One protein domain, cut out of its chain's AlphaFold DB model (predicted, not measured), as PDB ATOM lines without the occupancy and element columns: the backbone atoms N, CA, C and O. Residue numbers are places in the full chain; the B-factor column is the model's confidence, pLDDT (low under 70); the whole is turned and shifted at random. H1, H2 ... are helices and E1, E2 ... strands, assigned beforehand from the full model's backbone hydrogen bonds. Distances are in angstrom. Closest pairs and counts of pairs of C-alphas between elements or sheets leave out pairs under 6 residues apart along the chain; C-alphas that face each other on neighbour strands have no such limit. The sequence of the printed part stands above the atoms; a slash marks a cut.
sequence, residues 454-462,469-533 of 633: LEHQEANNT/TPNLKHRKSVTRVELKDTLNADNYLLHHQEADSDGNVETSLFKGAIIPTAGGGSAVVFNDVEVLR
ATOM      1  N   LEU A 454     189.690 249.314 157.093       90.56
ATOM      2  CA  LEU A 454     190.074 250.035 158.299       90.56
ATOM      3  C   LEU A 454     188.899 249.986 159.282       90.56
ATOM      4  O   LEU A 454     187.832 250.528 159.005       90.56
ATOM      5  N   GLU A 455     189.087 249.290 160.397       89.75
ATOM      6  CA  GLU A 455     188.069 249.045 161.421       89.75
ATOM      7  C   GLU A 455     188.350 249.973 162.615       89.75
ATOM      8  O   GLU A 455     189.356 249.819 163.306       89.75
ATOM      9  N   HIS A 456     187.500 250.975 162.835       91.81
ATOM     10  CA  HIS A 456     187.586 251.899 163.964       91.81
ATOM     11  C   HIS A 456     186.706 251.381 165.106       91.81
ATOM     12  O   HIS A 456     185.495 251.224 164.946       91.81
ATOM     13  N   GLN A 457     187.333 251.087 166.246       85.44
ATOM     14  CA  GLN A 457     186.694 250.579 167.462       85.44
ATOM     15  C   GLN A 457     187.182 251.357 168.683       85.44
ATOM     16  O   GLN A 457     188.343 251.758 168.749       85.44
ATOM     17  N   GLU A 458     186.316 251.537 169.675       79.44
ATOM     18  CA  GLU A 458     186.707 252.138 170.950       79.44
ATOM     19  C   GLU A 458     187.637 251.224 171.761       79.44
ATOM     20  O   GLU A 458     187.579 249.998 171.668       79.44
ATOM     21  N   ALA A 459     188.483 251.823 172.603       73.56
ATOM     22  CA  ALA A 459     189.467 251.084 173.398       73.56
ATOM     23  C   ALA A 459     188.840 250.136 174.442       73.56
ATOM     24  O   ALA A 459     189.454 249.130 174.786       73.56
ATOM     25  N   ASN A 460     187.625 250.443 174.917       73.94
ATOM     26  CA  ASN A 460     186.894 249.698 175.949       73.94
ATOM     27  C   ASN A 460     185.521 249.212 175.431       73.94
ATOM     28  O   ASN A 460     184.500 249.394 176.088       73.94
ATOM     29  N   ASN A 461     185.498 248.622 174.233       72.19
ATOM     30  CA  ASN A 461     184.302 248.052 173.600       72.19
ATOM     31  C   ASN A 461     183.612 246.993 174.498       72.19
ATOM     32  O   ASN A 461     184.267 246.069 174.989       72.19
ATOM     33  N   THR A 462     182.292 247.093 174.685       70.94
ATOM     34  CA  THR A 462     181.511 246.148 175.500       70.94
ATOM     35  C   THR A 462     181.257 244.850 174.717       70.94
ATOM     36  O   THR A 462     180.699 244.904 173.618       70.94
ATOM     37  N   THR A 469     178.984 238.499 163.579       64.94
ATOM     38  CA  THR A 469     179.977 239.572 163.414       64.94
ATOM     39  C   THR A 469     180.385 239.699 161.937       64.94
ATOM     40  O   THR A 469     180.354 238.698 161.211       64.94
ATOM     41  N   PRO A 470     180.761 240.899 161.452       66.31
ATOM     42  CA  PRO A 470     181.178 241.086 160.064       66.31
ATOM     43  C   PRO A 470     182.509 240.366 159.785       66.31
ATOM     44  O   PRO A 470     183.538 240.647 160.403       66.31
ATOM     45  N   ASN A 471     182.502 239.433 158.829       68.94
ATOM     46  CA  ASN A 471     183.674 238.629 158.478       68.94
ATOM     47  C   ASN A 471     184.621 239.398 157.535       68.94
ATOM     48  O   ASN A 471     184.516 239.312 156.309       68.94
ATOM     49  N   LEU A 472     185.545 240.166 158.118       77.75
ATOM     50  CA  LEU A 472     186.523 240.982 157.395       77.75
ATOM     51  C   LEU A 472     187.869 240.252 157.236       77.75
ATOM     52  O   LEU A 472     188.686 240.234 158.156       77.75
ATOM     53  N   LYS A 473     188.134 239.693 156.045       71.69
ATOM     54  CA  LYS A 473     189.360 238.918 155.744       71.69
ATOM     55  C   LYS A 473     190.665 239.710 155.910       71.69
ATOM     56  O   LYS A 473     191.653 239.178 156.407       71.69
ATOM     57  N   HIS A 474     190.674 240.972 155.481       80.69
ATOM     58  CA  HIS A 474     191.856 241.839 155.477       80.69
ATOM     59  C   HIS A 474     191.552 243.168 156.171       80.69
ATOM     60  O   HIS A 474     191.425 244.207 155.520       80.69
ATOM     61  N   ARG A 475     191.413 243.131 157.500       86.12
ATOM     62  CA  ARG A 475     191.208 244.328 158.325       86.12
ATOM     63  C   ARG A 475     192.456 244.771 159.087       86.12
ATOM     64  O   ARG A 475     193.267 243.944 159.501       86.12
ATOM     65  N   LYS A 476     192.544 246.076 159.342       86.88
ATOM     66  CA  LYS A 476     193.361 246.680 160.395       86.88
ATOM     67  C   LYS A 476     192.430 247.374 161.389       86.88
ATOM     68  O   LYS A 476     191.756 248.330 161.015       86.88
ATOM     69  N   SER A 477     192.428 246.918 162.637       87.75
ATOM     70  CA  SER A 477     191.674 247.542 163.728       87.75
ATOM     71  C   SER A 477     192.485 248.691 164.350       87.75
ATOM     72  O   SER A 477     193.687 248.539 164.586       87.75
ATOM     73  N   VAL A 478     191.859 249.844 164.595       89.31
ATOM     74  CA  VAL A 478     192.480 251.037 165.200       89.31
ATOM     75  C   VAL A 478     191.534 251.716 166.193       89.31
ATOM     76  O   VAL A 478     190.328 251.762 165.973       89.31
ATOM     77  N   THR A 479     192.086 252.298 167.261       86.94
ATOM     78  CA  THR A 479     191.335 253.129 168.226       86.94
ATOM     79  C   THR A 479     191.363 254.620 167.889       86.94
ATOM     80  O   THR A 479     190.446 255.362 168.235       86.94
ATOM     81  N   ARG A 480     192.395 255.061 167.158       84.75
ATOM     82  CA  ARG A 480     192.512 256.400 166.575       84.75
ATOM     83  C   ARG A 480     192.956 256.273 165.123       84.75
ATOM     84  O   ARG A 480     193.987 255.662 164.847       84.75
ATOM     85  N   VAL A 481     192.190 256.858 164.210       86.00
ATOM     86  CA  VAL A 481     192.499 256.864 162.774       86.00
ATOM     87  C   VAL A 481     193.623 257.854 162.474       86.00
ATOM     88  O   VAL A 481     193.603 258.990 162.941       86.00
ATOM     89  N   GLU A 482     194.589 257.439 161.656       84.44
ATOM     90  CA  GLU A 482     195.655 258.302 161.145       84.44
ATOM     91  C   GLU A 482     195.684 258.279 159.611       84.44
ATOM     92  O   GLU A 482     195.337 257.276 158.987       84.44
ATOM     93  N   LEU A 483     196.136 259.373 158.982       80.56
ATOM     94  CA  LEU A 483     196.134 259.537 157.518       80.56
ATOM     95  C   LEU A 483     196.820 258.372 156.777       80.56
ATOM     96  O   LEU A 483     196.344 257.909 155.747       80.56
ATOM     97  N   LYS A 484     197.918 257.854 157.338       82.06
ATOM     98  CA  LYS A 484     198.668 256.706 156.799       82.06
ATOM     99  C   LYS A 484     197.830 255.424 156.678       82.06
ATOM    100  O   LYS A 484     198.167 254.561 155.874       82.06
ATOM    101  N   ASP A 485     196.775 255.295 157.480       84.44
ATOM    102  CA  ASP A 485     195.918 254.115 157.521       84.44
ATOM    103  C   ASP A 485     194.750 254.256 156.540       84.44
ATOM    104  O   ASP A 485     194.436 253.299 155.835       84.44
ATOM    105  N   THR A 486     194.182 255.460 156.401       81.94
ATOM    106  CA  THR A 486     193.155 255.734 155.380       81.94
ATOM    107  C   THR A 486     193.722 255.653 153.961       81.94
ATOM    108  O   THR A 486     193.061 255.128 153.077       81.94
ATOM    109  N   LEU A 487     194.972 256.078 153.743       79.94
ATOM    110  CA  LEU A 487     195.664 255.954 152.449       79.94
ATOM    111  C   LEU A 487     196.009 254.503 152.051       79.94
ATOM    112  O   LEU A 487     196.441 254.269 150.924       79.94
ATOM    113  N   ASN A 488     195.862 253.532 152.961       80.56
ATOM    114  CA  ASN A 488     196.219 252.126 152.745       80.56
ATOM    115  C   ASN A 488     195.018 251.162 152.758       80.56
ATOM    116  O   ASN A 488     195.235 249.952 152.623       80.56
ATOM    117  N   ALA A 489     193.792 251.673 152.914       84.62
ATOM    118  CA  ALA A 489     192.557 250.897 153.005       84.62
ATOM    119  C   ALA A 489     191.503 251.371 151.988       84.62
ATOM    120  O   ALA A 489     191.409 252.558 151.687       84.62
ATOM    121  N   ASP A 490     190.698 250.438 151.477       82.62
ATOM    122  CA  ASP A 490     189.660 250.704 150.469       82.62
ATOM    123  C   ASP A 490     188.298 251.009 151.116       82.62
ATOM    124  O   ASP A 490     187.492 251.779 150.591       82.62
ATOM    125  N   ASN A 491     188.033 250.375 152.263       86.25
ATOM    126  CA  ASN A 491     186.774 250.460 152.997       86.25
ATOM    127  C   ASN A 491     187.018 250.818 154.466       86.25
ATOM    128  O   ASN A 491     188.066 250.517 155.040       86.25
ATOM    129  N   TYR A 492     186.004 251.414 155.080       90.31
ATOM    130  CA  TYR A 492     185.976 251.844 156.468       90.31
ATOM    131  C   TYR A 492     184.808 251.172 157.197       90.31
ATOM    132  O   TYR A 492     183.721 251.047 156.631       90.31
ATOM    133  N   LEU A 493     185.022 250.763 158.444       88.62
ATOM    134  CA  LEU A 493     183.979 250.298 159.356       88.62
ATOM    135  C   LEU A 493     184.137 251.036 160.686       88.62
ATOM    136  O   LEU A 493     185.178 250.909 161.320       88.62
ATOM    137  N   LEU A 494     183.113 251.768 161.116       90.31
ATOM    138  CA  LEU A 494     183.040 252.375 162.445       90.31
ATOM    139  C   LEU A 494     182.105 251.556 163.333       90.31
ATOM    140  O   LEU A 494     180.947 251.339 162.972       90.31
ATOM    141  N   HIS A 495     182.601 251.148 164.497       87.56
ATOM    142  CA  HIS A 495     181.781 250.643 165.592       87.56
ATOM    143  C   HIS A 495     181.375 251.802 166.502       87.56
ATOM    144  O   HIS A 495     182.233 252.544 166.970       87.56
ATOM    145  N   HIS A 496     180.082 251.899 166.790       87.44
ATOM    146  CA  HIS A 496     179.504 252.835 167.752       87.44
ATOM    147  C   HIS A 496     178.617 252.056 168.725       87.44
ATOM    148  O   HIS A 496     177.860 251.191 168.276       87.44
ATOM    149  N   GLN A 497     178.708 252.324 170.029       86.56
ATOM    150  CA  GLN A 497     177.882 251.668 171.050       86.56
ATOM    151  C   GLN A 497     177.122 252.697 171.881       86.56
ATOM    152  O   GLN A 497     177.709 253.653 172.379       86.56
ATOM    153  N   GLU A 498     175.828 252.462 172.079       85.00
ATOM    154  CA  GLU A 498     174.967 253.288 172.929       85.00
ATOM    155  C   GLU A 498     174.131 252.404 173.862       85.00
ATOM    156  O   GLU A 498     173.972 251.201 173.639       85.00
ATOM    157  N   ALA A 499     173.605 253.000 174.932       81.12
ATOM    158  CA  ALA A 499     172.636 252.355 175.807       81.12
ATOM    159  C   ALA A 499     171.223 252.818 175.425       81.12
ATOM    160  O   ALA A 499     170.923 254.010 175.496       81.12
ATOM    161  N   ASP A 500     170.359 251.877 175.046       73.12
ATOM    162  CA  ASP A 500     168.941 252.139 174.779       73.12
ATOM    163  C   ASP A 500     168.205 252.506 176.088       73.12
ATOM    164  O   ASP A 500     168.695 252.286 177.198       73.12
ATOM    165  N   SER A 501     166.983 253.016 175.968       74.50
ATOM    166  CA  SER A 501     166.133 253.533 177.053       74.50
ATOM    167  C   SER A 501     165.877 252.535 178.197       74.50
ATOM    168  O   SER A 501     165.631 252.944 179.331       74.50
ATOM    169  N   ASP A 502     165.930 251.229 177.912       71.38
ATOM    170  CA  ASP A 502     165.804 250.131 178.890       71.38
ATOM    171  C   ASP A 502     167.161 249.685 179.496       71.38
ATOM    172  O   ASP A 502     167.216 248.698 180.229       71.38
ATOM    173  N   GLY A 503     168.268 250.377 179.195       70.50
ATOM    174  CA  GLY A 503     169.615 250.086 179.710       70.50
ATOM    175  C   GLY A 503     170.347 248.923 179.025       70.50
ATOM    176  O   GLY A 503     171.357 248.452 179.546       70.50
ATOM    177  N   ASN A 504     169.851 248.443 177.880       76.06
ATOM    178  CA  ASN A 504     170.522 247.416 177.075       76.06
ATOM    179  C   ASN A 504     171.482 248.061 176.058       76.06
ATOM    180  O   ASN A 504     171.254 249.192 175.632       76.06
ATOM    181  N   VAL A 505     172.521 247.336 175.632       77.94
ATOM    182  CA  VAL A 505     173.485 247.834 174.635       77.94
ATOM    183  C   VAL A 505     172.937 247.683 173.213       77.94
ATOM    184  O   VAL A 505     172.515 246.600 172.792       77.94
ATOM    185  N   GLU A 506     173.007 248.776 172.462       82.88
ATOM    186  CA  GLU A 506     172.849 248.840 171.015       82.88
ATOM    187  C   GLU A 506     174.222 249.072 170.370       82.88
ATOM    188  O   GLU A 506     175.074 249.781 170.905       82.88
ATOM    189  N   THR A 507     174.483 248.439 169.227       82.50
ATOM    190  CA  THR A 507     175.709 248.654 168.450       82.50
ATOM    191  C   THR A 507     175.380 248.921 166.997       82.50
ATOM    192  O   THR A 507     174.751 248.095 166.338       82.50
ATOM    193  N   SER A 508     175.884 250.045 166.495       87.12
ATOM    194  CA  SER A 508     175.792 250.446 165.096       87.12
ATOM    195  C   SER A 508     177.142 250.264 164.402       87.12
ATOM    196  O   SER A 508     178.191 250.651 164.921       87.12
ATOM    197  N   LEU A 509     177.106 249.656 163.221       86.44
ATOM    198  CA  LEU A 509     178.249 249.298 162.387       86.44
ATOM    199  C   LEU A 509     178.161 250.067 161.064       86.44
ATOM    200  O   LEU A 509     177.565 249.597 160.093       86.44
ATOM    201  N   PHE A 510     178.736 251.270 161.029       88.12
ATOM    202  CA  PHE A 510     178.679 252.154 159.863       88.12
ATOM    203  C   PHE A 510     179.772 251.782 158.858       88.12
ATOM    204  O   PHE A 510     180.965 251.884 159.159       88.12
ATOM    205  N   LYS A 511     179.384 251.389 157.643       86.12
ATOM    206  CA  LYS A 511     180.304 250.967 156.578       86.12
ATOM    207  C   LYS A 511     180.438 252.041 155.506       86.12
ATOM    208  O   LYS A 511     179.445 252.539 154.968       86.12
ATOM    209  N   GLY A 512     181.674 252.358 155.140       86.50
ATOM    210  CA  GLY A 512     181.994 253.357 154.127       86.50
ATOM    211  C   GLY A 512     183.079 252.927 153.147       86.50
ATOM    212  O   GLY A 512     183.830 251.987 153.390       86.50
ATOM    213  N   ALA A 513     183.160 253.641 152.029       84.00
ATOM    214  CA  ALA A 513     184.263 253.560 151.078       84.00
ATOM    215  C   ALA A 513     185.227 254.728 151.323       84.00
ATOM    216  O   ALA A 513     184.780 255.851 151.572       84.00
ATOM    217  N   ILE A 514     186.533 254.473 151.240       82.88
ATOM    218  CA  ILE A 514     187.565 255.505 151.380       82.88
ATOM    219  C   ILE A 514     187.939 256.020 149.985       82.88
ATOM    220  O   ILE A 514     188.123 255.242 149.050       82.88
ATOM    221  N   ILE A 515     188.010 257.343 149.829       83.00
ATOM    222  CA  ILE A 515     188.255 258.021 148.550       83.00
ATOM    223  C   ILE A 515     189.382 259.051 148.740       83.00
ATOM    224  O   ILE A 515     189.239 259.943 149.580       83.00
ATOM    225  N   PRO A 516     190.497 258.979 147.987       78.19
ATOM    226  CA  PRO A 516     191.556 259.981 148.065       78.19
ATOM    227  C   PRO A 516     191.079 261.326 147.498       78.19
ATOM    228  O   PRO A 516     190.415 261.376 146.462       78.19
ATOM    229  N   THR A 517     191.431 262.428 148.160       80.62
ATOM    230  CA  THR A 517     191.037 263.786 147.756       80.62
ATOM    231  C   THR A 517     192.176 264.516 147.045       80.62
ATOM    232  O   THR A 517     193.356 264.257 147.288       80.62
ATOM    233  N   ALA A 518     191.840 265.487 146.190       66.81
ATOM    234  CA  ALA A 518     192.828 266.268 145.432       66.81
ATOM    235  C   ALA A 518     193.823 267.057 146.316       66.81
ATOM    236  O   ALA A 518     194.900 267.417 145.850       66.81
ATOM    237  N   GLY A 519     193.491 267.290 147.593       74.12
ATOM    238  CA  GLY A 519     194.383 267.893 148.588       74.12
ATOM    239  C   GLY A 519     195.374 266.922 149.251       74.12
ATOM    240  O   GLY A 519     196.060 267.323 150.184       74.12
ATOM    241  N   GLY A 520     195.435 265.653 148.826       72.19
ATOM    242  CA  GLY A 520     196.299 264.628 149.428       72.19
ATOM    243  C   GLY A 520     195.759 264.020 150.731       72.19
ATOM    244  O   GLY A 520     196.505 263.363 151.455       72.19
ATOM    245  N   GLY A 521     194.480 264.249 151.038       77.62
ATOM    246  CA  GLY A 521     193.767 263.616 152.147       77.62
ATOM    247  C   GLY A 521     192.930 262.416 151.698       77.62
ATOM    248  O   GLY A 521     192.954 262.020 150.533       77.62
ATOM    249  N   SER A 522     192.123 261.893 152.619       79.88
ATOM    250  CA  SER A 522     191.148 260.828 152.358       79.88
ATOM    251  C   SER A 522     189.786 261.243 152.906       79.88
ATOM    252  O   SER A 522     189.699 261.672 154.056       79.88
ATOM    253  N   ALA A 523     188.731 261.099 152.109       84.25
ATOM    254  CA  ALA A 523     187.343 261.215 152.544       84.25
ATOM    255  C   ALA A 523     186.748 259.815 152.757       84.25
ATOM    256  O   ALA A 523     187.127 258.868 152.066       84.25
ATOM    257  N   VAL A 524     185.803 259.684 153.690       85.56
ATOM    258  CA  VAL A 524     185.036 258.449 153.904       85.56
ATOM    259  C   VAL A 524     183.580 258.725 153.555       85.56
ATOM    260  O   VAL A 524     182.971 259.626 154.122       85.56
ATOM    261  N   VAL A 525     183.027 257.947 152.627       84.25
ATOM    262  CA  VAL A 525     181.611 258.013 152.244       84.25
ATOM    263  C   VAL A 525     180.918 256.786 152.814       84.25
ATOM    264  O   VAL A 525     181.181 255.674 152.355       84.25
ATOM    265  N   PHE A 526     180.064 256.968 153.821       84.94
ATOM    266  CA  PHE A 526     179.237 255.897 154.384       84.94
ATOM    267  C   PHE A 526     178.109 255.519 153.411       84.94
ATOM    268  O   PHE A 526     177.535 256.391 152.767       84.94
ATOM    269  N   ASN A 527     177.824 254.220 153.271       78.38
ATOM    270  CA  ASN A 527     176.830 253.694 152.315       78.38
ATOM    271  C   ASN A 527     175.856 252.673 152.932       78.38
ATOM    272  O   ASN A 527     174.897 252.285 152.271       78.38
ATOM    273  N   ASP A 528     176.151 252.159 154.129       79.25
ATOM    274  CA  ASP A 528     175.443 251.043 154.767       79.25
ATOM    275  C   ASP A 528     175.640 251.116 156.293       79.25
ATOM    276  O   ASP A 528     176.693 251.569 156.755       79.25
ATOM    277  N   VAL A 529     174.639 250.691 157.066       84.06
ATOM    278  CA  VAL A 529     174.654 250.696 158.540       84.06
ATOM    279  C   VAL A 529     173.942 249.448 159.051       84.06
ATOM    280  O   VAL A 529     172.735 249.296 158.874       84.06
ATOM    281  N   GLU A 530     174.677 248.562 159.720       82.62
ATOM    282  CA  GLU A 530     174.095 247.408 160.416       82.62
ATOM    283  C   GLU A 530     173.902 247.738 161.897       82.62
ATOM    284  O   GLU A 530     174.832 248.197 162.555       82.62
ATOM    285  N   VAL A 531     172.705 247.489 162.430       81.75
ATOM    286  CA  VAL A 531     172.357 247.776 163.827       81.75
ATOM    287  C   VAL A 531     172.028 246.477 164.556       81.75
ATOM    288  O   VAL A 531     171.178 245.702 164.117       81.75
ATOM    289  N   LEU A 532     172.693 246.248 165.686       77.56
ATOM    290  CA  LEU A 532     172.482 245.110 166.573       77.56
ATOM    291  C   LEU A 532     171.961 245.605 167.927       77.56
ATOM    292  O   LEU A 532     172.677 246.289 168.656       77.56
ATOM    293  N   ARG A 533     170.736 245.209 168.291       75.81
ATOM    294  CA  ARG A 533     170.167 245.413 169.632       75.81
ATOM    295  C   ARG A 533     170.099 244.087 170.377       75.81
ATOM    296  O   ARG A 533     169.558 243.115 169.851       75.81
TER     297      ARG A 533
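Overview. This is residues 454 to 462 and 469 to 533 of the 633 residues of the protein "Kinesin family member 23" of Schistosoma bovis (UniProt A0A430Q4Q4). The long meander E3, E4, E5, each antiparallel to the one before, makes a strongly twisted sheet, widened past E3 by short E1 and E2. Mostly strand, the 74 printed residues include E1, E2, helix H1, E3, E4, E5; the mixed sheet runs E2 E1 E3 E4 E5. It is only just loose, close to compact, radius of gyration of the C-alphas 13.6 A, spanning 46 by 23 by 22 A.

Along the chain. E1 is residues 454 to 456, from C-alpha (190.074, 250.035, 158.299); E2 475 to 478; H1 483 to 486; E3 491 to 499; E4 505 to 516, 34.4 A long; E5 522 to 533, to C-alpha (170.167, 245.413, 169.632).

Arrangement. E1 is parallel to E2, N 455 and O 476 2.9 A apart. E3 and E4 form a hairpin, N 494 and O 510 2.9 A apart. E2, H1 and E3 make a split strand-helix-strand unit, E1 between the strands, crossover right-handed; H1 is at the sheet's level.

Size, cuts and confidence. C-alphas 462 and 469, across the cut, are 13.8 A apart; residues 469 to 471 and 518 have pLDDT under 70.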